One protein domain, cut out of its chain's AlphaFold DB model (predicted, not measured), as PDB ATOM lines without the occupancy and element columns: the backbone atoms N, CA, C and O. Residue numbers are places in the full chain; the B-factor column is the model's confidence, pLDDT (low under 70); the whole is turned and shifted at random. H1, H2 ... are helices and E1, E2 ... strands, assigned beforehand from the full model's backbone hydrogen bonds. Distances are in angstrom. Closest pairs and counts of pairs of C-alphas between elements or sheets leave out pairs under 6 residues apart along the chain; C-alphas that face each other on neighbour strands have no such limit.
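Overview. This is residues 803 to 1018 of the 1023 residues of an uncharacterized protein of Bradymonadales bacterium (UniProt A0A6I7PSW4). The core is the helical hairpin of H5 and H6 with H7 packed on it; a small three-stranded sheet with H3 and H4 makes one end of the longest axis, and H1, H8, H9, H10 and H11 lie toward the other. The long stretch without a named element, residues 811 to 841, runs round the outside. The printed part has 216 residues with eleven named helices and three named strands, in the order H1 to H3, E1 to E3, H4 to H11. The sheet, order E1 E3 E2, is mixed, and the class is mostly helix. The whole is compact, with a radius of gyration of the C-alphas of 16.9 A and spans of 51 by 40 by 32 A.

Arrangement. Start at inner strand E3, residues 908 to 911: E1, residues 889 to 892, is its parallel neighbour, with N 891 and O 909 within hydrogen-bond range at 2.9 A. E2, residues 900 to 903, is antiparallel to E3 in a hairpin; look for N 901 and O 910, 2.8 A apart. H2, residues 842 to 851, H3, residues 868 to 882, H4, residues 913 to 918, and H5, residues 921 to 938, only graze the sheet. H3 and H5 touch at a steep tilt of 46 degrees, closest at C-alphas 875 and 928, 6.2 A. H5 touches H6, residues 945 to 957, at 41 degrees, opposite ways, closest at C-alphas 930 and 955, 3.9 A. H6 touches H2 about perpendicular at 89 degrees, closest at C-alphas 846 and 946, 5.0 A. With residues 953 to 957 alone, H6 touches H7, residues 963 to 976, closest at C-alphas 956 and 966, 6.9 A, and H10, residues 997 to 1006, closest at C-alphas 954 and 1002, 6.6 A. H1, residues 803 to 810, touches H7, closest at C-alphas 809 and 964, 4.6 A, and H9, residues 989 to 995, closest at C-alphas 803 and 989, 5.2 A. H8, residues 982 to 986, and H11, residues 1009 to 1017, touch no helix. Every O i to N i+4 pair is within hydrogen-bond range except in H2, 1 of 6 with 5 of 7 for i+3, H6, 8 of 9, and H8, 0 of 1 with 1 of 2 for i+3.

Along the chain. Find C-alpha 803 at (195.263, 204.291, 242.163), where H1 begins. H5 runs 25.6 A from C-alpha 921 at (184.360, 205.436, 265.511); H3 measures 20.8 A, H7 19.9 A and H6 19.2 A. H11 ends at C-alpha 1017, (167.437, 206.093, 243.228).

Size, cuts and confidence. The farthest C-alphas, Ser 817 and Gln 860, are 53.3 A apart. The printed part has no cut; the links H1 to H2 and H2 to H3 are long. Mean pLDDT of the printed part is 74.5, and residues 811 to 842 and 1007 to 1018 are among those under 70.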
ATOM      1  N   ALA A 803     193.881 203.942 241.840       61.72
ATOM      2  CA  ALA A 803     195.263 204.291 242.163       61.72
ATOM      3  C   ALA A 803     195.371 205.671 242.841       61.72
ATOM      4  O   ALA A 803     196.151 205.815 243.783       61.72
ATOM      5  N   TYR A 804     194.544 206.654 242.450       63.72
ATOM      6  CA  TYR A 804     194.421 207.930 243.178       63.72
ATOM      7  C   TYR A 804     193.893 207.725 244.606       63.72
ATOM      8  O   TYR A 804     194.502 208.221 245.553       63.72
ATOM      9  N   LEU A 805     192.816 206.950 244.787       66.94
ATOM     10  CA  LEU A 805     192.273 206.631 246.116       66.94
ATOM     11  C   LEU A 805     193.307 205.942 247.022       66.94
ATOM     12  O   LEU A 805     193.380 206.244 248.213       66.94
ATOM     13  N   LEU A 806     194.122 205.043 246.463       71.19
ATOM     14  CA  LEU A 806     195.193 204.349 247.182       71.19
ATOM     15  C   LEU A 806     196.372 205.277 247.517       71.19
ATOM     16  O   LEU A 806     196.826 205.276 248.661       71.19
ATOM     17  N   TRP A 807     196.826 206.115 246.577       67.75
ATOM     18  CA  TRP A 807     197.861 207.124 246.840       67.75
ATOM     19  C   TRP A 807     197.418 208.094 247.939       67.75
ATOM     20  O   TRP A 807     198.115 208.277 248.933       67.75
ATOM     21  N   ARG A 808     196.207 208.643 247.819       68.75
ATOM     22  CA  ARG A 808     195.589 209.530 248.812       68.75
ATOM     23  C   ARG A 808     195.405 208.850 250.173       68.75
ATOM     24  O   ARG A 808     195.523 209.508 251.204       68.75
ATOM     25  N   ALA A 809     195.153 207.540 250.204       74.75
ATOM     26  CA  ALA A 809     195.122 206.792 251.452       74.75
ATOM     27  C   ALA A 809     196.511 206.717 252.110       74.75
ATOM     28  O   ALA A 809     196.636 207.096 253.276       74.75
ATOM     29  N   PHE A 810     197.544 206.235 251.417       73.25
ATOM     30  CA  PHE A 810     198.825 205.890 252.056       73.25
ATOM     31  C   PHE A 810     199.884 206.998 252.047       73.25
ATOM     32  O   PHE A 810     200.639 207.096 253.012       73.25
ATOM     33  N   TYR A 811     199.907 207.848 251.020       67.75
ATOM     34  CA  TYR A 811     201.001 208.790 250.743       67.75
ATOM     35  C   TYR A 811     200.621 210.274 250.903       67.75
ATOM     36  O   TYR A 811     201.480 211.141 250.816       67.75
ATOM     37  N   GLY A 812     199.363 210.570 251.248       55.84
ATOM     38  CA  GLY A 812     198.967 211.795 251.962       55.84
ATOM     39  C   GLY A 812     198.799 213.082 251.144       55.84
ATOM     40  O   GLY A 812     197.988 213.918 251.540       55.84
ATOM     41  N   ASP A 813     199.487 213.239 250.013       52.38
ATOM     42  CA  ASP A 813     199.393 214.460 249.202       52.38
ATOM     43  C   ASP A 813     198.062 214.581 248.440       52.38
ATOM     44  O   ASP A 813     197.619 213.669 247.731       52.38
ATOM     45  N   GLN A 814     197.431 215.753 248.550       49.25
ATOM     46  CA  GLN A 814     196.186 216.084 247.859       49.25
ATOM     47  C   GLN A 814     196.434 216.494 246.397       49.25
ATOM     48  O   GLN A 814     196.651 217.664 246.084       49.25
ATOM     49  N   LEU A 815     196.307 215.532 245.475       47.88
ATOM     50  CA  LEU A 815     196.180 215.769 244.025       47.88
ATOM     51  C   LEU A 815     194.787 216.337 243.647       47.88
ATOM     52  O   LEU A 815     194.132 215.865 242.717       47.88
ATOM     53  N   ASP A 816     194.325 217.359 244.376       43.81
ATOM     54  CA  ASP A 816     192.997 217.990 244.237       43.81
ATOM     55  C   ASP A 816     192.755 218.633 242.857       43.81
ATOM     56  O   ASP A 816     191.623 218.942 242.500       43.81
ATOM     57  N   SER A 817     193.809 218.845 242.067       44.59
ATOM     58  CA  SER A 817     193.750 219.459 240.736       44.59
ATOM     59  C   SER A 817     193.475 218.480 239.587       44.59
ATOM     60  O   SER A 817     193.392 218.927 238.442       44.59
ATOM     61  N   VAL A 818     193.372 217.170 239.857       42.53
ATOM     62  CA  VAL A 818     193.350 216.125 238.813       42.53
ATOM     63  C   VAL A 818     192.017 215.370 238.740       42.53
ATOM     64  O   VAL A 818     191.486 215.196 237.645       42.53
ATOM     65  N   CYS A 819     191.446 214.957 239.877       42.88
ATOM     66  CA  CYS A 819     190.115 214.336 239.947       42.88
ATOM     67  C   CYS A 819     189.393 214.749 241.240       42.88
ATOM     68  O   CYS A 819     189.900 214.491 242.332       42.88
ATOM     69  N   GLU A 820     188.191 215.328 241.138       44.66
ATOM     70  CA  GLU A 820     187.331 215.528 242.312       44.66
ATOM     71  C   GLU A 820     186.678 214.196 242.737       44.66
ATOM     72  O   GLU A 820     186.211 213.440 241.881       44.66
ATOM     73  N   PRO A 821     186.615 213.879 244.044       45.97
ATOM     74  CA  PRO A 821     185.965 212.664 244.520       45.97
ATOM     75  C   PRO A 821     184.431 212.762 244.450       45.97
ATOM     76  O   PRO A 821     183.877 213.821 244.762       45.97
ATOM     77  N   PRO A 822     183.709 211.659 244.151       50.78
ATOM     78  CA  PRO A 822     182.248 211.661 244.122       50.78
ATOM     79  C   PRO A 822     181.687 212.070 245.490       50.78
ATOM     80  O   PRO A 822     181.929 211.428 246.518       50.78
ATOM     81  N   VAL A 823     180.951 213.184 245.512       46.38
ATOM     82  CA  VAL A 823     180.557 213.854 246.757       46.38
ATOM     83  C   VAL A 823     179.420 213.085 247.438       46.38
ATOM     84  O   VAL A 823     178.241 213.332 247.175       46.38
ATOM     85  N   MET A 824     179.766 212.180 248.362       47.28
ATOM     86  CA  MET A 824     178.810 211.441 249.200       47.28
ATOM     87  C   MET A 824     178.054 212.375 250.167       47.28
ATOM     88  O   MET A 824     178.382 212.510 251.345       47.28
ATOM     89  N   LYS A 825     177.003 213.032 249.660       39.97
ATOM     90  CA  LYS A 825     176.246 214.094 250.352       39.97
ATOM     91  C   LYS A 825     175.455 213.626 251.587       39.97
ATOM     92  O   LYS A 825     175.046 214.478 252.375       39.97
ATOM     93  N   LYS A 826     175.189 212.321 251.769       47.62
ATOM     94  CA  LYS A 826     174.430 211.759 252.913       47.62
ATOM     95  C   LYS A 826     174.855 210.320 253.240       47.62
ATOM     96  O   LYS A 826     175.088 209.534 252.330       47.62
ATOM     97  N   ARG A 827     174.821 209.941 254.527       49.03
ATOM     98  CA  ARG A 827     174.745 208.525 254.950       49.03
ATOM     99  C   ARG A 827     173.388 207.950 254.520       49.03
ATOM    100  O   ARG A 827     172.361 208.538 254.861       49.03
ATOM    101  N   LYS A 828     173.375 206.816 253.815       53.00
ATOM    102  CA  LYS A 828     172.164 206.088 253.394       53.00
ATOM    103  C   LYS A 828     172.384 204.575 253.492       53.00
ATOM    104  O   LYS A 828     173.514 204.106 253.435       53.00
ATOM    105  N   PHE A 829     171.294 203.837 253.680       54.78
ATOM    106  CA  PHE A 829     171.296 202.420 254.049       54.78
ATOM    107  C   PHE A 829     170.806 201.565 252.880       54.78
ATOM    108  O   PHE A 829     169.605 201.507 252.621       54.78
ATOM    109  N   TYR A 830     171.728 200.888 252.205       60.22
ATOM    110  CA  TYR A 830     171.434 200.024 251.060       60.22
ATOM    111  C   TYR A 830     171.504 198.539 251.436       60.22
ATOM    112  O   TYR A 830     171.961 198.180 252.520       60.22
ATOM    113  N   ARG A 831     171.007 197.672 250.550       59.59
ATOM    114  CA  ARG A 831     171.042 196.208 250.691       59.59
ATOM    115  C   ARG A 831     171.458 195.605 249.349       59.59
ATOM    116  O   ARG A 831     170.751 195.820 248.370       59.59
ATOM    117  N   PHE A 832     172.557 194.853 249.295       64.19
ATOM    118  CA  PHE A 832     173.176 194.434 248.024       64.19
ATOM    119  C   PHE A 832     172.641 193.131 247.414       64.19
ATOM    120  O   PHE A 832     173.018 192.773 246.297       64.19
ATOM    121  N   TRP A 833     171.756 192.418 248.117       55.78
ATOM    122  CA  TRP A 833     171.146 191.187 247.612       55.78
ATOM    123  C   TRP A 833     170.531 191.348 246.215       55.78
ATOM    124  O   TRP A 833     169.704 192.233 245.999       55.78
ATOM    125  N   GLY A 834     170.921 190.466 245.291       54.69
ATOM    126  CA  GLY A 834     170.440 190.438 243.906       54.69
ATOM    127  C   GLY A 834     171.159 191.371 242.920       54.69
ATOM    128  O   GLY A 834     170.952 191.218 241.723       54.69
ATOM    129  N   LEU A 835     172.019 192.297 243.367       52.47
ATOM    130  CA  LEU A 835     172.632 193.297 242.471       52.47
ATOM    131  C   LEU A 835     173.922 192.852 241.770       52.47
ATOM    132  O   LEU A 835     174.283 193.440 240.760       52.47
ATOM    133  N   ILE A 836     174.642 191.856 242.298       52.97
ATOM    134  CA  ILE A 836     176.028 191.572 241.871       52.97
ATOM    135  C   ILE A 836     176.244 190.098 241.504       52.97
ATOM    136  O   ILE A 836     177.251 189.515 241.873       52.97
ATOM    137  N   GLN A 837     175.315 189.456 240.791       48.62
ATOM    138  CA  GLN A 837     175.581 188.119 240.221       48.62
ATOM    139  C   GLN A 837     176.420 188.166 238.925       48.62
ATOM    140  O   GLN A 837     176.833 187.124 238.434       48.62
ATOM    141  N   ALA A 838     176.711 189.362 238.394       41.59
ATOM    142  CA  ALA A 838     177.407 189.557 237.116       41.59
ATOM    143  C   ALA A 838     178.918 189.885 237.216       41.59
ATOM    144  O   ALA A 838     179.573 189.993 236.185       41.59
ATOM    145  N   ASN A 839     179.481 190.094 238.418       51.44
ATOM    146  CA  ASN A 839     180.891 190.506 238.596       51.44
ATOM    147  C   ASN A 839     181.590 189.920 239.854       51.44
ATOM    148  O   ASN A 839     182.676 190.369 240.209       51.44
ATOM    149  N   THR A 840     181.001 188.946 240.559       56.09
ATOM    150  CA  THR A 840     181.602 188.346 241.772       56.09
ATOM    151  C   THR A 840     182.815 187.467 241.460       56.09
ATOM    152  O   THR A 840     182.727 186.585 240.608       56.09
ATOM    153  N   GLN A 841     183.892 187.614 242.239       67.81
ATOM    154  CA  GLN A 841     185.011 186.660 242.321       67.81
ATOM    155  C   GLN A 841     185.269 186.298 243.799       67.81
ATOM    156  O   GLN A 841     186.247 186.772 244.387       67.81
ATOM    157  N   PRO A 842     184.405 185.481 244.437       67.31
ATOM    158  CA  PRO A 842     184.444 185.270 245.889       67.31
ATOM    159  C   PRO A 842     185.729 184.578 246.368       67.31
ATOM    160  O   PRO A 842     186.157 184.755 247.505       67.31
ATOM    161  N   GLU A 843     186.385 183.826 245.486       75.12
ATOM    162  CA  GLU A 843     187.681 183.176 245.718       75.12
ATOM    163  C   GLU A 843     188.764 184.170 246.169       75.12
ATOM    164  O   GLU A 843     189.577 183.843 247.034       75.12
ATOM    165  N   MET A 844     188.718 185.417 245.687       74.06
ATOM    166  CA  MET A 844     189.680 186.474 246.031       74.06
ATOM    167  C   MET A 844     189.595 186.926 247.500       74.06
ATOM    168  O   MET A 844     190.540 187.528 248.008       74.06
ATOM    169  N   VAL A 845     188.488 186.634 248.195       80.12
ATOM    170  CA  VAL A 845     188.306 186.901 249.636       80.12
ATOM    171  C   VAL A 845     188.281 185.626 250.489       80.12
ATOM    172  O   VAL A 845     188.030 185.704 251.691       80.12
ATOM    173  N   SER A 846     188.584 184.460 249.905       83.19
ATOM    174  CA  SER A 846     188.583 183.154 250.588       83.19
ATOM    175  C   SER A 846     189.430 183.121 251.865       83.19
ATOM    176  O   SER A 846     188.985 182.588 252.876       83.19
ATOM    177  N   ALA A 847     190.602 183.764 251.877       83.00
ATOM    178  CA  ALA A 847     191.458 183.865 253.063       83.00
ATOM    179  C   ALA A 847     190.747 184.491 254.284       83.00
ATOM    180  O   ALA A 847     191.047 184.137 255.424       83.00
ATOM    181  N   PHE A 848     189.769 185.376 254.060       88.31
ATOM    182  CA  PHE A 848     189.030 186.051 255.125       88.31
ATOM    183  C   PHE A 848     187.842 185.244 255.672       88.31
ATOM    184  O   PHE A 848     187.225 185.695 256.638       88.31
ATOM    185  N   THR A 849     187.496 184.062 255.138       87.81
ATOM    186  CA  THR A 849     186.360 183.282 255.681       87.81
ATOM    187  C   THR A 849     186.570 182.872 257.133       87.81
ATOM    188  O   THR A 849     185.601 182.808 257.877       87.81
ATOM    189  N   ARG A 850     187.824 182.735 257.593       85.25
ATOM    190  CA  ARG A 850     188.171 182.464 259.002       85.25
ATOM    191  C   ARG A 850     187.754 183.557 260.004       85.25
ATOM    192  O   ARG A 850     187.882 183.353 261.211       85.25
ATOM    193  N   TYR A 851     187.267 184.706 259.522       88.62
ATOM    194  CA  TYR A 851     186.607 185.728 260.340       88.62
ATOM    195  C   TYR A 851     185.136 185.399 260.599       88.62
ATOM    196  O   TYR A 851     184.588 185.888 261.582       88.62
ATOM    197  N   LEU A 852     184.488 184.594 259.757       88.31
ATOM    198  CA  LEU A 852     183.160 184.055 260.026       88.31
ATOM    199  C   LEU A 852     183.278 182.888 261.003       88.31
ATOM    200  O   LEU A 852     184.171 182.050 260.903       88.31
ATOM    201  N   ASP A 853     182.347 182.828 261.947       82.56
ATOM    202  CA  ASP A 853     182.163 181.671 262.805       82.56
ATOM    203  C   ASP A 853     180.718 181.177 262.649       82.56
ATOM    204  O   ASP A 853     179.791 181.770 263.222       82.56
ATOM    205  N   PRO A 854     180.486 180.156 261.802       64.12
ATOM    206  CA  PRO A 854     179.141 179.688 261.499       64.12
ATOM    207  C   PRO A 854     178.514 178.882 262.642       64.12
ATOM    208  O   PRO A 854     177.291 178.798 262.672       64.12
ATOM    209  N   LEU A 855     179.318 178.312 263.553       59.97
ATOM    210  CA  LEU A 855     178.899 177.258 264.492       59.97
ATOM    211  C   LEU A 855     179.258 177.522 265.969       59.97
ATOM    212  O   LEU A 855     178.684 176.888 266.853       59.97
ATOM    213  N   SER A 856     180.197 178.423 266.279       60.88
ATOM    214  CA  SER A 856     180.650 178.629 267.666       60.88
ATOM    215  C   SER A 856     179.916 179.776 268.363       60.88
ATOM    216  O   SER A 856     179.744 180.878 267.827       60.88
ATOM    217  N   GLY A 857     179.555 179.546 269.627       60.91
ATOM    218  CA  GLY A 857     179.117 180.603 270.539       60.91
ATOM    219  C   GLY A 857     180.203 181.669 270.785       60.91
ATOM    220  O   GLY A 857     181.377 181.444 270.484       60.91
ATOM    221  N   PRO A 858     179.831 182.835 271.341       66.69
ATOM    222  CA  PRO A 858     180.787 183.874 271.705       66.69
ATOM    223  C   PRO A 858     181.588 183.442 272.949       66.69
ATOM    224  O   PRO A 858     181.135 182.562 273.693       66.69
ATOM    225  N   PRO A 859     182.746 184.067 273.232       65.50
ATOM    226  CA  PRO A 859     183.483 183.804 274.466       65.50
ATOM    227  C   PRO A 859     182.602 184.051 275.703       65.50
ATOM    228  O   PRO A 859     181.890 185.052 275.792       65.50
ATOM    229  N   GLN A 860     182.647 183.123 276.668       61.09
ATOM    230  CA  GLN A 860     181.795 183.165 277.867       61.09
ATOM    231  C   GLN A 860     182.106 184.357 278.786       61.09
ATOM    232  O   GLN A 860     181.237 184.812 279.528       61.09
ATOM    233  N   THR A 861     183.334 184.871 278.729       60.47
ATOM    234  CA  THR A 861     183.797 186.057 279.452       60.47
ATOM    235  C   THR A 861     184.038 187.216 278.486       60.47
ATOM    236  O   THR A 861     184.415 187.026 277.331       60.47
ATOM    237  N   THR A 862     183.798 188.441 278.954       72.06
ATOM    238  CA  THR A 862     184.061 189.680 278.206       72.06
ATOM    239  C   THR A 862     185.045 190.524 278.996       72.06
ATOM    240  O   THR A 862     184.802 190.805 280.170       72.06
ATOM    241  N   GLU A 863     186.139 190.943 278.369       69.75
ATOM    242  CA  GLU A 863     187.098 191.849 279.003       69.75
ATOM    243  C   GLU A 863     186.520 193.271 279.106       69.75
ATOM    244  O   GLU A 863     185.908 193.795 278.169       69.75
ATOM    245  N   GLY A 864     186.669 193.895 280.277       67.44
ATOM    246  CA  GLY A 864     186.094 195.208 280.561       67.44
ATOM    247  C   GLY A 864     186.886 196.334 279.900       67.44
ATOM    248  O   GLY A 864     188.049 196.542 280.231       67.44
ATOM    249  N   HIS A 865     186.250 197.101 279.009       74.94
ATOM    250  CA  HIS A 865     186.906 198.209 278.310       74.94
ATOM    251  C   HIS A 865     186.024 199.460 278.199       74.94
ATOM    252  O   HIS A 865     184.829 199.372 277.904       74.94
ATOM    253  N   ALA A 866     186.616 200.645 278.384       69.81
ATOM    254  CA  ALA A 866     185.890 201.916 278.458       69.81
ATOM    255  C   ALA A 866     185.094 202.241 277.176       69.81
ATOM    256  O   ALA A 866     183.954 202.705 277.251       69.81
ATOM    257  N   ALA A 867     185.654 201.939 276.000       72.06
ATOM    258  CA  ALA A 867     185.005 202.183 274.709       72.06
ATOM    259  C   ALA A 867     183.994 201.091 274.285       72.06
ATOM    260  O   ALA A 867     183.283 201.261 273.294       72.06
ATOM    261  N   LEU A 868     183.852 199.989 275.037       80.56
ATOM    262  CA  LEU A 868     182.862 198.943 274.725       80.56
ATOM    263  C   LEU A 868     181.425 199.492 274.816       80.56
ATOM    264  O   LEU A 868     180.573 199.187 273.979       80.56
ATOM    265  N   GLY A 869     181.165 200.374 275.786       79.06
ATOM    266  CA  GLY A 869     179.855 201.002 275.978       79.06
ATOM    267  C   GLY A 869     179.432 201.940 274.838       79.06
ATOM    268  O   GLY A 869     178.243 202.010 274.521       79.06
ATOM    269  N   SER A 870     180.369 202.645 274.195       80.62
ATOM    270  CA  SER A 870     180.096 203.458 272.999       80.62
ATOM    271  C   SER A 870     179.974 202.589 271.745       80.62
ATOM    272  O   SER A 870     179.028 202.770 270.978       80.62
ATOM    273  N   ALA A 871     180.839 201.584 271.580       81.50
ATOM    274  CA  ALA A 871     180.776 200.636 270.468       81.50
ATOM    275  C   ALA A 871     179.447 199.860 270.404       81.50
ATOM    276  O   ALA A 871     178.848 199.768 269.330       81.50
ATOM    277  N   GLN A 872     178.933 199.376 271.543       86.38
ATOM    278  CA  GLN A 872     177.620 198.722 271.621       86.38
ATOM    279  C   GLN A 872     176.463 199.717 271.399       86.38
ATOM    280  O   GLN A 872     175.464 199.355 270.779       86.38
ATOM    281  N   LYS A 873     176.572 200.981 271.846       84.00
ATOM    282  CA  LYS A 873     175.567 202.027 271.550       84.00
ATOM    283  C   LYS A 873     175.469 202.311 270.049       84.00
ATOM    284  O   LYS A 873     174.360 202.367 269.522       84.00
ATOM    285  N   LEU A 874     176.610 202.439 269.370       82.31
ATOM    286  CA  LEU A 874     176.680 202.616 267.918       82.31
ATOM    287  C   LEU A 874     176.110 201.401 267.191       82.31
ATOM    288  O   LEU A 874     175.245 201.556 266.334       82.31
ATOM    289  N   LEU A 875     176.512 200.191 267.578       85.81
ATOM    290  CA  LEU A 875     175.968 198.964 267.005       85.81
ATOM    291  C   LEU A 875     174.438 198.885 267.162       85.81
ATOM    292  O   LEU A 875     173.741 198.651 266.179       85.81
ATOM    293  N   ASN A 876     173.894 199.221 268.336       84.62
ATOM    294  CA  ASN A 876     172.445 199.308 268.556       84.62
ATOM    295  C   ASN A 876     171.759 200.378 267.675       84.62
ATOM    296  O   ASN A 876     170.582 200.231 267.334       84.62
ATOM    297  N   GLN A 877     172.452 201.465 267.320       82.81
ATOM    298  CA  GLN A 877     171.947 202.509 266.421       82.81
ATOM    299  C   GLN A 877     171.911 202.021 264.965       82.81
ATOM    300  O   GLN A 877     170.857 202.082 264.334       82.81
ATOM    301  N   TRP A 878     173.021 201.480 264.453       79.62
ATOM    302  CA  TRP A 878     173.099 200.939 263.091       79.62
ATOM    303  C   TRP A 878     172.154 199.740 262.899       79.62
ATOM    304  O   TRP A 878     171.453 199.676 261.888       79.62
ATOM    305  N   GLN A 879     172.027 198.854 263.896       81.94
ATOM    306  CA  GLN A 879     171.107 197.709 263.853       81.94
ATOM    307  C   GLN A 879     169.639 198.147 263.680       81.94
ATOM    308  O   GLN A 879     168.921 197.595 262.840       81.94
ATOM    309  N   LYS A 880     169.197 199.179 264.422       78.38
ATOM    310  CA  LYS A 880     167.854 199.771 264.265       78.38
ATOM    311  C   LYS A 880     167.629 200.292 262.845       78.38
ATOM    312  O   LYS A 880     166.568 200.048 262.275       78.38
ATOM    313  N   SER A 881     168.618 200.973 262.269       71.94
ATOM    314  CA  SER A 881     168.525 201.538 260.920       71.94
ATOM    315  C   SER A 881     168.490 200.474 259.814       71.94
ATOM    316  O   SER A 881     167.694 200.602 258.887       71.94
ATOM    317  N   PHE A 882     169.254 199.379 259.937       68.75
ATOM    318  CA  PHE A 882     169.183 198.229 259.015       68.75
ATOM    319  C   PHE A 882     167.904 197.380 259.159       68.75
ATOM    320  O   PHE A 882     167.575 196.595 258.259       68.75
ATOM    321  N   ARG A 883     167.154 197.572 260.257       71.81
ATOM    322  CA  ARG A 883     165.951 196.817 260.663       71.81
ATOM    323  C   ARG A 883     166.210 195.342 261.027       71.81
ATOM    324  O   ARG A 883     165.296 194.527 260.927       71.81
ATOM    325  N   VAL A 884     167.425 195.003 261.470       75.25
ATOM    326  CA  VAL A 884     167.765 193.652 261.964       75.25
ATOM    327  C   VAL A 884     167.106 193.435 263.332       75.25
ATOM    328  O   VAL A 884     167.318 194.218 264.262       75.25
ATOM    329  N   LYS A 885     166.265 192.400 263.454       71.19
ATOM    330  CA  LYS A 885     165.387 192.176 264.626       71.19
ATOM    331  C   LYS A 885     166.112 191.593 265.845       71.19
ATOM    332  O   LYS A 885     165.693 191.810 266.980       71.19
ATOM    333  N   SER A 886     167.155 190.815 265.603       74.06
ATOM    334  CA  SER A 886     167.886 189.994 266.571       74.06
ATOM    335  C   SER A 886     168.992 190.790 267.273       74.06
ATOM    336  O   SER A 886     169.626 191.650 266.673       74.06
ATOM    337  N   LYS A 887     169.185 190.583 268.582       80.25
ATOM    338  CA  LYS A 887     170.043 191.445 269.421       80.25
ATOM    339  C   LYS A 887     171.527 191.114 269.245       80.25
ATOM    340  O   LYS A 887     172.018 190.202 269.907       80.25
ATOM    341  N   VAL A 888     172.233 191.895 268.431       85.69
ATOM    342  CA  VAL A 888     173.675 191.718 268.218       85.69
ATOM    343  C   VAL A 888     174.475 192.230 269.429       85.69
ATOM    344  O   VAL A 888     174.149 193.264 270.022       85.69
ATOM    345  N   LYS A 889     175.538 191.511 269.811       86.31
ATOM    346  CA  LYS A 889     176.430 191.861 270.935       86.31
ATOM    347  C   LYS A 889     177.882 192.075 270.498       86.31
ATOM    348  O   LYS A 889     178.344 191.445 269.552       86.31
ATOM    349  N   VAL A 890     178.602 192.919 271.235       87.31
ATOM    350  CA  VAL A 890     180.051 193.134 271.099       87.31
ATOM    351  C   VAL A 890     180.789 192.456 272.255       87.31
ATOM    352  O   VAL A 890     180.432 192.669 273.413       87.31
ATOM    353  N   PHE A 891     181.827 191.680 271.946       86.06
ATOM    354  CA  PHE A 891     182.702 191.024 272.922       86.06
ATOM    355  C   PHE A 891     184.163 191.427 272.698       86.06
ATOM    356  O   PHE A 891     184.590 191.638 271.564       86.06
ATOM    357  N   LEU A 892     184.944 191.482 273.779       84.94
ATOM    358  CA  LEU A 892     186.399 191.626 273.743       84.94
ATOM    359  C   LEU A 892     187.043 190.420 274.417       84.94
ATOM    360  O   LEU A 892     186.631 190.042 275.517       84.94
ATOM    361  N   SER A 893     188.033 189.827 273.748       83.56
ATOM    362  CA  SER A 893     188.812 188.709 274.280       83.56
ATOM    363  C   SER A 893     190.219 188.667 273.684       83.56
ATOM    364  O   SER A 893     190.400 188.646 272.467       83.56
ATOM    365  N   SER A 894     191.210 188.600 274.566       79.81
ATOM    366  CA  SER A 894     192.630 188.364 274.281       79.81
ATOM    367  C   SER A 894     192.930 186.986 273.671       79.81
ATOM    368  O   SER A 894     193.991 186.788 273.089       79.81
ATOM    369  N   ASN A 895     191.986 186.040 273.735       79.00
ATOM    370  CA  ASN A 895     192.143 184.681 273.201       79.00
ATOM    371  C   ASN A 895     191.787 184.549 271.704       79.00
ATOM    372  O   ASN A 895     191.772 183.442 271.163       79.00
ATOM    373  N   LEU A 896     191.454 185.651 271.023       80.69
ATOM    374  CA  LEU A 896     191.118 185.643 269.598       80.69
ATOM    375  C   LEU A 896     192.379 185.556 268.726       80.69
ATOM    376  O   LEU A 896     193.212 186.456 268.727       80.69
ATOM    377  N   GLN A 897     192.469 184.497 267.915       79.69
ATOM    378  CA  GLN A 897     193.530 184.312 266.909       79.69
ATOM    379  C   GLN A 897     193.421 185.285 265.719       79.69
ATOM    380  O   GLN A 897     194.370 185.432 264.951       79.69
ATOM    381  N   THR A 898     192.265 185.931 265.547       85.19
ATOM    382  CA  THR A 898     192.007 186.950 264.525       85.19
ATOM    383  C   THR A 898     191.592 188.274 265.181       85.19
ATOM    384  O   THR A 898     190.939 188.269 266.224       85.19
ATOM    385  N   PRO A 899     191.913 189.433 264.581       85.00
ATOM    386  CA  PRO A 899     191.613 190.747 265.158       85.00
ATOM    387  C   PRO A 899     190.107 191.027 265.287       85.00
ATOM    388  O   PRO A 899     189.688 191.780 266.169       85.00
ATOM    389  N   LEU A 900     189.297 190.377 264.447       89.88
ATOM    390  CA  LEU A 900     187.836 190.331 264.497       89.88
ATOM    391  C   LEU A 900     187.349 188.891 264.292       89.88
ATOM    392  O   LEU A 900     188.013 188.098 263.621       89.88
ATOM    393  N   ARG A 901     186.165 188.571 264.817       90.00
ATOM    394  CA  ARG A 901     185.434 187.326 264.554       90.00
ATOM    395  C   ARG A 901     183.922 187.566 264.619       90.00
ATOM    396  O   ARG A 901     183.425 188.255 265.510       90.00
ATOM    397  N   PHE A 902     183.196 187.013 263.658       92.25
ATOM    398  CA  PHE A 902     181.790 187.269 263.364       92.25
ATOM    399  C   PHE A 902     180.973 185.997 263.591       92.25
ATOM    400  O   PHE A 902     180.844 185.158 262.701       92.25
ATOM    401  N   HIS A 903     180.401 185.855 264.783       88.44
ATOM    402  CA  HIS A 903     179.597 184.690 265.139       88.44
ATOM    403  C   HIS A 903     178.197 184.831 264.534       88.44
ATOM    404  O   HIS A 903     177.473 185.779 264.858       88.44
ATOM    405  N   LEU A 904     177.818 183.927 263.627       85.19
ATOM    406  CA  LEU A 904     176.628 184.101 262.781       85.19
ATOM    407  C   LEU A 904     175.336 183.535 263.382       85.19
ATOM    408  O   LEU A 904     174.254 184.012 263.043       85.19
ATOM    409  N   GLU A 905     175.418 182.530 264.257       80.62
ATOM    410  CA  GLU A 905     174.250 181.962 264.954       80.62
ATOM    411  C   GLU A 905     173.932 182.703 266.252       80.62
ATOM    412  O   GLU A 905     172.810 183.158 266.460       80.62
ATOM    413  N   SER A 906     174.941 182.894 267.102       78.06
ATOM    414  CA  SER A 906     174.821 183.645 268.358       78.06
ATOM    415  C   SER A 906     174.765 185.168 268.171       78.06
ATOM    416  O   SER A 906     174.508 185.898 269.129       78.06
ATOM    417  N   GLN A 907     174.983 185.629 266.935       87.19
ATOM    418  CA  GLN A 907     174.947 187.019 266.487       87.19
ATOM    419  C   GLN A 907     175.823 187.967 267.318       87.19
ATOM    420  O   GLN A 907     175.348 188.869 268.013       87.19
ATOM    421  N   ALA A 908     177.134 187.754 267.239       88.19
ATOM    422  CA  ALA A 908     178.120 188.528 267.980       88.19
ATOM    423  C   ALA A 908     179.304 188.977 267.112       88.19
ATOM    424  O   ALA A 908     179.777 188.233 266.251       88.19
ATOM    425  N   ILE A 909     179.818 190.173 267.403       90.44
ATOM    426  CA  ILE A 909     181.123 190.648 266.933       90.44
ATOM    427  C   ILE A 909     182.102 190.535 268.102       90.44
ATOM    428  O   ILE A 909     181.979 191.261 269.090       90.44
ATOM    429  N   SER A 910     183.075 189.642 267.984       89.44
ATOM    430  CA  SER A 910     184.187 189.504 268.924       89.44
ATOM    431  C   SER A 910     185.409 190.224 268.346       89.44
ATOM    432  O   SER A 910     185.736 190.023 267.177       89.44
ATOM    433  N   ALA A 911     186.080 191.072 269.125       88.62
ATOM    434  CA  ALA A 911     187.268 191.813 268.688       88.62
ATOM    435  C   ALA A 911     188.443 191.622 269.656       88.62
ATOM    436  O   ALA A 911     188.255 191.535 270.873       88.62
ATOM    437  N   HIS A 912     189.666 191.562 269.126       87.62
ATOM    438  CA  HIS A 912     190.861 191.479 269.961       87.62
ATOM    439  C   HIS A 912     191.147 192.856 270.605       87.62
ATOM    440  O   HIS A 912     191.152 193.853 269.876       87.62
ATOM    441  N   PRO A 913     191.416 192.958 271.926       83.94
ATOM    442  CA  PRO A 913     191.554 194.241 272.624       83.94
ATOM    443  C   PRO A 913     192.555 195.217 271.991       83.94
ATOM    444  O   PRO A 913     192.270 196.407 271.906       83.94
ATOM    445  N   LEU A 914     193.697 194.724 271.492       82.69
ATOM    446  CA  LEU A 914     194.695 195.575 270.826       82.69
ATOM    447  C   LEU A 914     194.152 196.194 269.530       82.69
ATOM    448  O   LEU A 914     194.252 197.401 269.343       82.69
ATOM    449  N   PHE A 915     193.496 195.398 268.678       84.69
ATOM    450  CA  PHE A 915     192.884 195.894 267.443       84.69
ATOM    451  C   PHE A 915     191.736 196.870 267.734       84.69
ATOM    452  O   PHE A 915     191.599 197.898 267.074       84.69
ATOM    453  N   PHE A 916     190.948 196.597 268.776       83.56
ATOM    454  CA  PHE A 916     189.869 197.480 269.218       83.56
ATOM    455  C   PHE A 916     190.364 198.856 269.714       83.56
ATOM    456  O   PHE A 916     189.589 199.810 269.724       83.56
ATOM    457  N   ASN A 917     191.648 198.983 270.068       82.12
ATOM    458  CA  ASN A 917     192.282 200.255 270.427       82.12
ATOM    459  C   ASN A 917     192.875 201.011 269.221       82.12
ATOM    460  O   ASN A 917     193.103 202.215 269.321       82.12
ATOM    461  N   GLU A 918     193.118 200.338 268.089       80.88
ATOM    462  CA  GLU A 918     193.640 200.954 266.855       80.88
ATOM    463  C   GLU A 918     192.532 201.556 265.963       80.88
ATOM    464  O   GLU A 918     192.809 202.399 265.105       80.88
ATOM    465  N   ILE A 919     191.273 201.149 266.155       85.62
ATOM    466  CA  ILE A 919     190.135 201.557 265.317       85.62
ATOM    467  C   ILE A 919     189.370 202.766 265.877       85.62
ATOM    468  O   ILE A 919     189.059 202.845 267.063       85.62
ATOM    469  N   ASP A 920     189.006 203.704 264.996       86.44
ATOM    470  CA  ASP A 920     188.165 204.854 265.351       86.44
ATOM    471  C   ASP A 920     186.660 204.578 265.168       86.44
ATOM    472  O   ASP A 920     186.242 203.563 264.608       86.44
ATOM    473  N   GLU A 921     185.823 205.523 265.602       84.19
ATOM    474  CA  GLU A 921     184.360 205.436 265.511       84.19
ATOM    475  C   GLU A 921     183.840 205.201 264.075       84.19
ATOM    476  O   GLU A 921     182.802 204.568 263.876       84.19
ATOM    477  N   LYS A 922     184.561 205.691 263.057       86.19
ATOM    478  CA  LYS A 922     184.184 205.575 261.639       86.19
ATOM    479  C   LYS A 922     184.582 204.208 261.078       86.19
ATOM    480  O   LYS A 922     183.824 203.628 260.301       86.19
ATOM    481  N   ILE A 923     185.734 203.680 261.484       88.94
ATOM    482  CA  ILE A 923     186.170 202.315 261.163       88.94
ATOM    483  C   ILE A 923     185.256 201.302 261.864       88.94
ATOM    484  O   ILE A 923     184.780 200.368 261.222       88.94
ATOM    485  N   TRP A 924     184.897 201.534 263.132       90.38
ATOM    486  CA  TRP A 924     183.915 200.707 263.835       90.38
ATOM    487  C   TRP A 924     182.541 200.737 263.155       90.38
ATOM    488  O   TRP A 924     181.961 199.682 262.902       90.38
ATOM    489  N   ALA A 925     182.037 201.915 262.767       86.19
ATOM    490  CA  ALA A 925     180.788 202.019 262.008       86.19
ATOM    491  C   ALA A 925     180.834 201.247 260.674       86.19
ATOM    492  O   ALA A 925     179.830 200.639 260.302       86.19
ATOM    493  N   ALA A 926     181.981 201.211 259.983       87.88
ATOM    494  CA  ALA A 926     182.171 200.403 258.778       87.88
ATOM    495  C   ALA A 926     182.085 198.896 259.076       87.88
ATOM    496  O   ALA A 926     181.273 198.212 258.458       87.88
ATOM    497  N   ILE A 927     182.822 198.403 260.079       91.75
ATOM    498  CA  ILE A 927     182.800 196.991 260.515       91.75
ATOM    499  C   ILE A 927     181.377 196.551 260.902       91.75
ATOM    500  O   ILE A 927     180.896 195.509 260.458       91.75
ATOM    501  N   VAL A 928     180.670 197.369 261.687       89.50
ATOM    502  CA  VAL A 928     179.277 197.119 262.094       89.50
ATOM    503  C   VAL A 928     178.337 197.074 260.885       89.50
ATOM    504  O   VAL A 928     177.478 196.198 260.809       89.50
ATOM    505  N   THR A 929     178.497 197.991 259.930       87.25
ATOM    506  CA  THR A 929     177.672 198.056 258.711       87.25
ATOM    507  C   THR A 929     177.916 196.842 257.811       87.25
ATOM    508  O   THR A 929     176.956 196.226 257.351       87.25
ATOM    509  N   GLY A 930     179.180 196.440 257.636       89.31
ATOM    510  CA  GLY A 930     179.556 195.200 256.960       89.31
ATOM    511  C   GLY A 930     178.883 193.985 257.596       89.31
ATOM    512  O   GLY A 930     178.187 193.243 256.911       89.31
ATOM    513  N   TYR A 931     179.008 193.814 258.914       91.38
ATOM    514  CA  TYR A 931     178.416 192.679 259.631       91.38
ATOM    515  C   TYR A 931     176.876 192.642 259.561       91.38
ATOM    516  O   TYR A 931     176.287 191.575 259.380       91.38
ATOM    517  N   LEU A 932     176.202 193.795 259.636       88.06
ATOM    518  CA  LEU A 932     174.744 193.865 259.463       88.06
ATOM    519  C   LEU A 932     174.306 193.485 258.036       88.06
ATOM    520  O   LEU A 932     173.235 192.899 257.879       88.06
ATOM    521  N   GLN A 933     175.136 193.747 257.019       86.56
ATOM    522  CA  GLN A 933     174.899 193.280 255.650       86.56
ATOM    523  C   GLN A 933     175.090 191.756 255.520       86.56
ATOM    524  O   GLN A 933     174.268 191.117 254.865       86.56
ATOM    525  N   ILE A 934     176.087 191.156 256.197       88.69
ATOM    526  CA  ILE A 934     176.247 189.686 256.286       88.69
ATOM    527  C   ILE A 934     174.970 189.046 256.847       88.69
ATOM    528  O   ILE A 934     174.423 188.127 256.241       88.69
ATOM    529  N   LEU A 935     174.474 189.535 257.992       87.00
ATOM    530  CA  LEU A 935     173.266 188.991 258.622       87.00
ATOM    531  C   LEU A 935     172.034 189.139 257.719       87.00
ATOM    532  O   LEU A 935     171.287 188.177 257.551       87.00
ATOM    533  N   ALA A 936     171.845 190.311 257.103       82.56
ATOM    534  CA  ALA A 936     170.710 190.565 256.221       82.56
ATOM    535  C   ALA A 936     170.717 189.679 254.962       82.56
ATOM    536  O   ALA A 936     169.649 189.265 254.517       82.56
ATOM    537  N   ASP A 937     171.886 189.369 254.395       81.94
ATOM    538  CA  ASP A 937     171.988 188.488 253.227       81.94
ATOM    539  C   ASP A 937     171.961 186.991 253.619       81.94
ATOM    540  O   ASP A 937     171.411 186.185 252.866       81.94
ATOM    541  N   ARG A 938     172.415 186.606 254.827       82.50
ATOM    542  CA  ARG A 938     172.197 185.251 255.390       82.50
ATOM    543  C   ARG A 938     170.708 184.982 255.638       82.50
ATOM    544  O   ARG A 938     170.214 183.935 255.233       82.50
ATOM    545  N   GLU A 939     169.962 185.949 256.191       80.94
ATOM    546  CA  GLU A 939     168.486 185.897 256.314       80.94
ATOM    547  C   GLU A 939     167.769 185.735 254.954       80.94
ATOM    548  O   GLU A 939     166.603 185.344 254.909       80.94
ATOM    549  N   ARG A 940     168.454 186.031 253.841       77.44
ATOM    550  CA  ARG A 940     167.943 185.941 252.465       77.44
ATOM    551  C   ARG A 940     168.449 184.723 251.686       77.44
ATOM    552  O   ARG A 940     168.100 184.580 250.516       77.44
ATOM    553  N   GLY A 941     169.227 183.846 252.323       78.38
ATOM    554  CA  GLY A 941     169.694 182.585 251.743       78.38
ATOM    555  C   GLY A 941     171.151 182.560 251.272       78.38
ATOM    556  O   GLY A 941     171.536 181.600 250.608       78.38
ATOM    557  N   LEU A 942     171.983 183.561 251.595       79.25
ATOM    558  CA  LEU A 942     173.424 183.450 251.347       79.25
ATOM    559  C   LEU A 942     174.104 182.604 252.429       79.25
ATOM    560  O   LEU A 942     174.234 183.033 253.575       79.25
ATOM    561  N   TYR A 943     174.592 181.429 252.036       81.31
ATOM    562  CA  TYR A 943     175.341 180.519 252.915       81.31
ATOM    563  C   TYR A 943     176.793 180.280 252.469       81.31
ATOM    564  O   TYR A 943     177.547 179.621 253.173       81.31
ATOM    565  N   SER A 944     177.208 180.833 251.323       85.44
ATOM    566  CA  SER A 944     178.597 180.765 250.847       85.44
ATOM    567  C   SER A 944     179.480 181.737 251.635       85.44
ATOM    568  O   SER A 944     179.320 182.953 251.521       85.44
ATOM    569  N   GLU A 945     180.409 181.211 252.435       85.81
ATOM    570  CA  GLU A 945     181.298 182.002 253.299       85.81
ATOM    571  C   GLU A 945     182.170 183.023 252.543       85.81
ATOM    572  O   GLU A 945     182.206 184.178 252.979       85.81
ATOM    573  N   PRO A 946     182.819 182.695 251.402       86.50
ATOM    574  CA  PRO A 946     183.584 183.692 250.655       86.50
ATOM    575  C   PRO A 946     182.681 184.817 250.135       86.50
ATOM    576  O   PRO A 946     183.024 185.990 250.244       86.50
ATOM    577  N   ALA A 947     181.474 184.487 249.660       83.75
ATOM    578  CA  ALA A 947     180.514 185.494 249.217       83.75
ATOM    579  C   ALA A 947     180.004 186.362 250.385       83.75
ATOM    580  O   ALA A 947     179.843 187.567 250.220       83.75
ATOM    581  N   LEU A 948     179.795 185.791 251.578       86.12
ATOM    582  CA  LEU A 948     179.453 186.545 252.792       86.12
ATOM    583  C   LEU A 948     180.577 187.525 253.184       86.12
ATOM    584  O   LEU A 948     180.281 188.660 253.559       86.12
ATOM    585  N   MET A 949     181.851 187.147 253.031       89.69
ATOM    586  CA  MET A 949     182.976 188.071 253.239       89.69
ATOM    587  C   MET A 949     183.122 189.115 252.122       89.69
ATOM    588  O   MET A 949     183.491 190.256 252.403       89.69
ATOM    589  N   GLU A 950     182.740 188.805 250.883       85.81
ATOM    590  CA  GLU A 950     182.618 189.812 249.821       85.81
ATOM    591  C   GLU A 950     181.557 190.869 250.201       85.81
ATOM    592  O   GLU A 950     181.820 192.076 250.149       85.81
ATOM    593  N   ARG A 951     180.391 190.424 250.707       85.44
ATOM    594  CA  ARG A 951     179.331 191.306 251.234       85.44
ATOM    595  C   ARG A 951     179.773 192.107 252.460       85.44
ATOM    596  O   ARG A 951     179.335 193.248 252.599       85.44
ATOM    597  N   PHE A 952     180.648 191.572 253.317       90.12
ATOM    598  CA  PHE A 952     181.230 192.320 254.438       90.12
ATOM    599  C   PHE A 952     182.017 193.544 253.956       90.12
ATOM    600  O   PHE A 952     181.750 194.665 254.399       90.12
ATOM    601  N   PHE A 953     182.960 193.350 253.028       88.44
ATOM    602  CA  PHE A 953     183.790 194.441 252.516       88.44
ATOM    603  C   PHE A 953     182.966 195.463 251.724       88.44
ATOM    604  O   PHE A 953     183.112 196.666 251.946       88.44
ATOM    605  N   GLN A 954     182.029 195.008 250.888       83.62
ATOM    606  CA  GLN A 954     181.073 195.886 250.201       83.62
ATOM    607  C   GLN A 954     180.215 196.677 251.205       83.62
ATOM    608  O   GLN A 954     180.025 197.884 251.053       83.62
ATOM    609  N   GLY A 955     179.736 196.030 252.272       82.50
ATOM    610  CA  GLY A 955     178.959 196.661 253.341       82.50
ATOM    611  C   GLY A 955     179.747 197.700 254.145       82.50
ATOM    612  O   GLY A 955     179.172 198.708 254.550       82.50
ATOM    613  N   CYS A 956     181.065 197.544 254.301       87.31
ATOM    614  CA  CYS A 956     181.914 198.553 254.949       87.31
ATOM    615  C   CYS A 956     181.880 199.918 254.231       87.31
ATOM    616  O   CYS A 956     181.986 200.955 254.889       87.31
ATOM    617  N   LEU A 957     181.666 199.937 252.908       81.44
ATOM    618  CA  LEU A 957     181.520 201.166 252.117       81.44
ATOM    619  C   LEU A 957     180.230 201.939 252.461       81.44
ATOM    620  O   LEU A 957     180.192 203.164 252.352       81.44
ATOM    621  N   LEU A 958     179.176 201.250 252.923       74.06
ATOM    622  CA  LEU A 958     177.859 201.850 253.184       74.06
ATOM    623  C   LEU A 958     177.781 202.712 254.452       74.06
ATOM    624  O   LEU A 958     176.827 203.470 254.619       74.06
ATOM    625  N   ALA A 959     178.772 202.651 255.345       73.12
ATOM    626  CA  ALA A 959     178.750 203.423 256.591       73.12
ATOM    627  C   ALA A 959     178.862 204.952 256.380       73.12
ATOM    628  O   ALA A 959     178.688 205.738 257.319       73.12
ATOM    629  N   GLY A 960     179.188 205.396 255.158       69.75
ATOM    630  CA  GLY A 960     179.563 206.784 254.878       69.75
ATOM    631  C   GLY A 960     180.840 207.190 255.622       69.75
ATOM    632  O   GLY A 960     180.987 208.344 256.033       69.75
ATOM    633  N   SER A 961     181.727 206.224 255.861       77.50
ATOM    634  CA  SER A 961     183.070 206.450 256.395       77.50
ATOM    635  C   SER A 961     184.021 206.844 255.258       77.50
ATOM    636  O   SER A 961     183.800 206.420 254.125       77.50
ATOM    637  N   PRO A 962     185.073 207.648 255.520       81.00
ATOM    638  CA  PRO A 962     186.029 208.035 254.485       81.00
ATOM    639  C   PRO A 962     186.651 206.797 253.831       81.00
ATOM    640  O   PRO A 962     187.140 205.907 254.535       81.00
ATOM    641  N   ILE A 963     186.612 206.740 252.499       79.69
ATOM    642  CA  ILE A 963     187.064 205.592 251.702       79.69
ATOM    643  C   ILE A 963     188.527 205.241 251.999       79.69
ATOM    644  O   ILE A 963     188.879 204.070 252.096       79.69
ATOM    645  N   GLU A 964     189.352 206.246 252.296       82.75
ATOM    646  CA  GLU A 964     190.755 206.118 252.694       82.75
ATOM    647  C   GLU A 964     190.932 205.295 253.982       82.75
ATOM    648  O   GLU A 964     191.939 204.607 254.153       82.75
ATOM    649  N   LYS A 965     189.952 205.335 254.899       85.06
ATOM    650  CA  LYS A 965     189.963 204.539 256.137       85.06
ATOM    651  C   LYS A 965     189.492 203.104 255.909       85.06
ATOM    652  O   LYS A 965     190.024 202.200 256.547       85.06
ATOM    653  N   VAL A 966     188.556 202.883 254.982       86.25
ATOM    654  CA  VAL A 966     188.126 201.530 254.584       86.25
ATOM    655  C   VAL A 966     189.253 200.823 253.822       86.25
ATOM    656  O   VAL A 966     189.603 199.699 254.163       86.25
ATOM    657  N   ILE A 967     189.916 201.520 252.893       86.81
ATOM    658  CA  ILE A 967     191.139 201.067 252.209       86.81
ATOM    659  C   ILE A 967     192.220 200.648 253.217       86.81
ATOM    660  O   ILE A 967     192.791 199.561 253.096       86.81
ATOM    661  N   LYS A 968     192.483 201.479 254.237       85.94
ATOM    662  CA  LYS A 968     193.453 201.166 255.299       85.94
ATOM    663  C   LYS A 968     193.061 199.931 256.102       85.94
ATOM    664  O   LYS A 968     193.921 199.081 256.303       85.94
ATOM    665  N   LEU A 969     191.792 199.794 256.492       88.31
ATOM    666  CA  LEU A 969     191.282 198.599 257.172       88.31
ATOM    667  C   LEU A 969     191.500 197.336 256.320       88.31
ATOM    668  O   LEU A 969     192.097 196.377 256.800       88.31
ATOM    669  N   CYS A 970     191.078 197.343 255.052       88.06
ATOM    670  CA  CYS A 970     191.239 196.206 254.141       88.06
ATOM    671  C   CYS A 970     192.713 195.826 253.928       88.06
ATOM    672  O   CYS A 970     193.049 194.645 253.932       88.06
ATOM    673  N   THR A 971     193.599 196.815 253.788       86.50
ATOM    674  CA  THR A 971     195.040 196.587 253.576       86.50
ATOM    675  C   THR A 971     195.729 196.083 254.846       86.50
ATOM    676  O   THR A 971     196.532 195.157 254.782       86.50
ATOM    677  N   TRP A 972     195.390 196.640 256.015       87.62
ATOM    678  CA  TRP A 972     195.893 196.177 257.314       87.62
ATOM    679  C   TRP A 972     195.465 194.728 257.580       87.62
ATOM    680  O   TRP A 972     196.297 193.907 257.960       87.62
ATOM    681  N   LEU A 973     194.203 194.385 257.278       87.88
ATOM    682  CA  LEU A 973     193.719 193.006 257.341       87.88
ATOM    683  C   LEU A 973     194.516 192.113 256.378       87.88
ATOM    684  O   LEU A 973     195.064 191.114 256.819       87.88
ATOM    685  N   ALA A 974     194.692 192.490 255.107       85.81
ATOM    686  CA  ALA A 974     195.469 191.697 254.146       85.81
ATOM    687  C   ALA A 974     196.930 191.429 254.582       85.81
ATOM    688  O   ALA A 974     197.473 190.359 254.299       85.81
ATOM    689  N   ILE A 975     197.548 192.369 255.306       85.94
ATOM    690  CA  ILE A 975     198.881 192.203 255.910       85.94
ATOM    691  C   ILE A 975     198.837 191.256 257.122       85.94
ATOM    692  O   ILE A 975     199.737 190.434 257.281       85.94
ATOM    693  N   HIS A 976     197.800 191.337 257.963       84.88
ATOM    694  CA  HIS A 976     197.577 190.396 259.070       84.88
ATOM    695  C   HIS A 976     197.341 188.959 258.569       84.88
ATOM    696  O   HIS A 976     197.831 187.996 259.156       84.88
ATOM    697  N   GLU A 977     196.634 188.809 257.449       84.00
ATOM    698  CA  GLU A 977     196.368 187.513 256.820       84.00
ATOM    699  C   GLU A 977     197.589 186.889 256.136       84.00
ATOM    700  O   GLU A 977     197.549 185.713 255.786       84.00
ATOM    701  N   GLY A 978     198.668 187.652 255.933       80.12
ATOM    702  CA  GLY A 978     199.833 187.205 255.167       80.12
ATOM    703  C   GLY A 978     199.611 187.164 253.650       80.12
ATOM    704  O   GLY A 978     200.486 186.686 252.935       80.12
ATOM    705  N   ILE A 979     198.486 187.697 253.152       82.50
ATOM    706  CA  ILE A 979     198.187 187.830 251.711       82.50
ATOM    707  C   ILE A 979     199.221 188.750 251.043       82.50
ATOM    708  O   ILE A 979     199.618 188.525 249.904       82.50
ATOM    709  N   VAL A 980     199.687 189.772 251.768       82.00
ATOM    710  CA  VAL A 980     200.762 190.674 251.341       82.00
ATOM    711  C   VAL A 980     201.748 190.942 252.476       82.00
ATOM    712  O   VAL A 980     201.373 191.136 253.631       82.00
ATOM    713  N   GLY A 981     203.040 190.989 252.143       77.81
ATOM    714  CA  GLY A 981     204.092 191.304 253.107       77.81
ATOM    715  C   GLY A 981     204.051 192.766 253.569       77.81
ATOM    716  O   GLY A 981     203.673 193.659 252.816       77.81
ATOM    717  N   LYS A 982     204.533 193.037 254.792       77.00
ATOM    718  CA  LYS A 982     204.538 194.380 255.420       77.00
ATOM    719  C   LYS A 982     205.189 195.489 254.571       77.00
ATOM    720  O   LYS A 982     204.876 196.661 254.757       77.00
ATOM    721  N   ASN A 983     206.066 195.128 253.631       76.94
ATOM    722  CA  ASN A 983     206.720 196.060 252.709       76.94
ATOM    723  C   ASN A 983     205.777 196.649 251.642       76.94
ATOM    724  O   ASN A 983     206.134 197.658 251.044       76.94
ATOM    725  N   ILE A 984     204.580 196.082 251.423       75.69
ATOM    726  CA  ILE A 984     203.622 196.560 250.408       75.69
ATOM    727  C   ILE A 984     203.165 198.012 250.646       75.69
ATOM    728  O   ILE A 984     202.815 198.718 249.710       75.69
ATOM    729  N   LEU A 985     203.262 198.503 251.889       71.38
ATOM    730  CA  LEU A 985     203.011 199.903 252.267       71.38
ATOM    731  C   LEU A 985     204.106 200.888 251.790       71.38
ATOM    732  O   LEU A 985     204.116 202.045 252.206       71.38
ATOM    733  N   ARG A 986     205.060 200.415 250.979       72.38
ATOM    734  CA  ARG A 986     206.073 201.209 250.263       72.38
ATOM    735  C   ARG A 986     206.031 200.997 248.744       72.38
ATOM    736  O   ARG A 986     206.852 201.581 248.046       72.38
ATOM    737  N   ALA A 987     205.138 200.135 248.256       69.31
ATOM    738  CA  ALA A 987     204.979 199.828 246.838       69.31
ATOM    739  C   ALA A 987     204.188 200.939 246.129       69.31
ATOM    740  O   ALA A 987     203.389 201.646 246.761       69.31
ATOM    741  N   GLU A 988     204.366 201.099 244.819       65.69
ATOM    742  CA  GLU A 988     203.547 202.054 244.069       65.69
ATOM    743  C   GLU A 988     202.063 201.631 244.088       65.69
ATOM    744  O   GLU A 988     201.761 200.436 244.161       65.69
ATOM    745  N   PRO A 989     201.086 202.557 243.981       63.62
ATOM    746  CA  PRO A 989     199.670 202.186 244.016       63.62
ATOM    747  C   PRO A 989     199.277 201.164 242.944       63.62
ATOM    748  O   PRO A 989     198.353 200.389 243.154       63.62
ATOM    749  N   GLN A 990     199.977 201.153 241.809       62.12
ATOM    750  CA  GLN A 990     199.758 200.209 240.711       62.12
ATOM    751  C   GLN A 990     200.161 198.781 241.126       62.12
ATOM    752  O   GLN A 990     199.397 197.834 240.932       62.12
ATOM    753  N   GLU A 991     201.307 198.640 241.797       69.56
ATOM    754  CA  GLU A 991     201.742 197.384 242.413       69.56
ATOM    755  C   GLU A 991     200.759 196.958 243.514       69.56
ATOM    756  O   GLU A 991     200.311 195.813 243.524       69.56
ATOM    757  N   LEU A 992     200.328 197.891 244.372       68.31
ATOM    758  CA  LEU A 992     199.354 197.656 245.445       68.31
ATOM    759  C   LEU A 992     197.982 197.176 244.921       68.31
ATOM    760  O   LEU A 992     197.410 196.248 245.494       68.31
ATOM    761  N   VAL A 993     197.474 197.740 243.813       66.56
ATOM    762  CA  VAL A 993     196.275 197.242 243.098       66.56
ATOM    763  C   VAL A 993     196.493 195.811 242.609       66.56
ATOM    764  O   VAL A 993     195.613 194.967 242.779       66.56
ATOM    765  N   SER A 994     197.653 195.527 242.007       67.81
ATOM    766  CA  SER A 994     197.948 194.207 241.435       67.81
ATOM    767  C   SER A 994     198.148 193.116 242.498       67.81
ATOM    768  O   SER A 994     197.694 191.992 242.315       67.81
ATOM    769  N   SER A 995     198.770 193.455 243.634       73.88
ATOM    770  CA  SER A 995     199.073 192.520 244.727       73.88
ATOM    771  C   SER A 995     197.893 192.268 245.667       73.88
ATOM    772  O   SER A 995     197.893 191.272 246.385       73.88
ATOM    773  N   ILE A 996     196.881 193.143 245.683       77.75
ATOM    774  CA  ILE A 996     195.691 193.000 246.533       77.75
ATOM    775  C   ILE A 996     194.431 192.954 245.656       77.75
ATOM    776  O   ILE A 996     193.593 193.856 245.665       77.75
ATOM    777  N   GLY A 997     194.279 191.871 244.889       75.50
ATOM    778  CA  GLY A 997     193.206 191.735 243.894       75.50
ATOM    779  C   GLY A 997     191.777 191.897 244.443       75.50
ATOM    780  O   GLY A 997     190.919 192.440 243.750       75.50
ATOM    781  N   PHE A 998     191.506 191.533 245.703       80.19
ATOM    782  CA  PHE A 998     190.188 191.787 246.309       80.19
ATOM    783  C   PHE A 998     189.939 193.275 246.611       80.19
ATOM    784  O   PHE A 998     188.806 193.742 246.508       80.19
ATOM    785  N   LEU A 999     190.986 194.038 246.949       81.69
ATOM    786  CA  LEU A 999     190.904 195.488 247.146       81.69
ATOM    787  C   LEU A 999     190.687 196.189 245.803       81.69
ATOM    788  O   LEU A 999     189.904 197.133 245.731       81.69
ATOM    789  N   ASN A1000     191.296 195.679 244.729       76.38
ATOM    790  CA  ASN A1000     190.984 196.105 243.369       76.38
ATOM    791  C   ASN A1000     189.489 195.896 243.044       76.38
ATOM    792  O   ASN A1000     188.813 196.858 242.687       76.38
ATOM    793  N   GLN A1001     188.942 194.692 243.260       75.75
ATOM    794  CA  GLN A1001     187.510 194.417 243.044       75.75
ATOM    795  C   GLN A1001     186.592 195.288 243.922       75.75
ATOM    796  O   GLN A1001     185.585 195.809 243.442       75.75
ATOM    797  N   LEU A1002     186.956 195.526 245.187       76.88
ATOM    798  CA  LEU A1002     186.208 196.412 246.085       76.88
ATOM    799  C   LEU A1002     186.177 197.865 245.582       76.88
ATOM    800  O   LEU A1002     185.148 198.534 245.693       76.88
ATOM    801  N   LEU A1003     187.284 198.351 245.015       75.75
ATOM    802  CA  LEU A1003     187.370 199.693 244.437       75.75
ATOM    803  C   LEU A1003     186.691 199.781 243.061       75.75
ATOM    804  O   LEU A1003     186.081 200.805 242.779       75.75
ATOM    805  N   ILE A1004     186.706 198.722 242.241       71.62
ATOM    806  CA  ILE A1004     185.860 198.628 241.036       71.62
ATOM    807  C   ILE A1004     184.385 198.751 241.432       71.62
ATOM    808  O   ILE A1004     183.661 199.546 240.841       71.62
ATOM    809  N   PHE A1005     183.944 198.018 242.459       73.19
ATOM    810  CA  PHE A1005     182.562 198.073 242.933       73.19
ATOM    811  C   PHE A1005     182.167 199.461 243.465       73.19
ATOM    812  O   PHE A1005     181.116 199.977 243.089       73.19
ATOM    813  N   TYR A1006     183.016 200.098 244.279       73.25
ATOM    814  CA  TYR A1006     182.786 201.458 244.793       73.25
ATOM    815  C   TYR A1006     182.647 202.522 243.683       73.25
ATOM    816  O   TYR A1006     182.030 203.564 243.901       73.25
ATOM    817  N   LEU A1007     183.213 202.263 242.500       68.88
ATOM    818  CA  LEU A1007     183.193 203.147 241.329       68.88
ATOM    819  C   LEU A1007     182.245 202.654 240.221       68.88
ATOM    820  O   LEU A1007     182.224 203.224 239.132       68.88
ATOM    821  N   GLY A1008     181.496 201.578 240.468       63.72
ATOM    822  CA  GLY A1008     180.617 200.963 239.482       63.72
ATOM    823  C   GLY A1008     179.281 201.690 239.354       63.72
ATOM    824  O   GLY A1008     178.695 202.126 240.349       63.72
ATOM    825  N   GLU A1009     178.742 201.730 238.133       54.31
ATOM    826  CA  GLU A1009     177.422 202.308 237.856       54.31
ATOM    827  C   GLU A1009     176.312 201.677 238.717       54.31
ATOM    828  O   GLU A1009     175.372 202.366 239.089       54.31
ATOM    829  N   ASP A1010     176.416 200.402 239.105       58.16
ATOM    830  CA  ASP A1010     175.439 199.753 239.995       58.16
ATOM    831  C   ASP A1010     175.415 200.371 241.406       58.16
ATOM    832  O   ASP A1010     174.357 200.475 242.032       58.16
ATOM    833  N   PHE A1011     176.569 200.824 241.904       61.94
ATOM    834  CA  PHE A1011     176.690 201.519 243.185       61.94
ATOM    835  C   PHE A1011     176.184 202.965 243.064       61.94
ATOM    836  O   PHE A1011     175.424 203.427 243.917       61.94
ATOM    837  N   GLU A1012     176.519 203.663 241.974       57.50
ATOM    838  CA  GLU A1012     176.071 205.038 241.708       57.50
ATOM    839  C   GLU A1012     174.560 205.135 241.433       57.50
ATOM    840  O   GLU A1012     173.860 205.943 242.050       57.50
ATOM    841  N   ARG A1013     174.011 204.266 240.573       54.84
ATOM    842  CA  ARG A1013     172.570 204.199 240.279       54.84
ATOM    843  C   ARG A1013     171.782 203.969 241.569       54.84
ATOM    844  O   ARG A1013     170.838 204.712 241.836       54.84
ATOM    845  N   LYS A1014     172.226 203.057 242.444       55.41
ATOM    846  CA  LYS A1014     171.602 202.850 243.764       55.41
ATOM    847  C   LYS A1014     171.790 204.021 244.731       55.41
ATOM    848  O   LYS A1014     170.861 204.311 245.483       55.41
ATOM    849  N   GLN A1015     172.891 204.774 244.670       55.16
ATOM    850  CA  GLN A1015     172.970 206.062 245.375       55.16
ATOM    851  C   GLN A1015     171.899 207.061 244.887       55.16
ATOM    852  O   GLN A1015     171.273 207.745 245.710       55.16
ATOM    853  N   SER A1016     171.666 207.125 243.570       50.28
ATOM    854  CA  SER A1016     170.757 208.090 242.934       50.28
ATOM    855  C   SER A1016     169.260 207.788 243.100       50.28
ATOM    856  O   SER A1016     168.478 208.734 243.210       50.28
ATOM    857  N   GLU A1017     168.853 206.511 243.174       51.19
ATOM    858  CA  GLU A1017     167.437 206.093 243.228       51.19
ATOM    859  C   GLU A1017     166.675 206.727 244.406       51.19
ATOM    860  O   GLU A1017     165.530 207.145 244.256       51.19
ATOM    861  N   ASP A1018     167.339 206.916 245.551       46.12
ATOM    862  CA  ASP A1018     166.786 207.602 246.731       46.12
ATOM    863  C   ASP A1018     166.864 209.155 246.639       46.12
ATOM    864  O   ASP A1018     167.000 209.854 247.653       46.12
TER     865      ASP A1018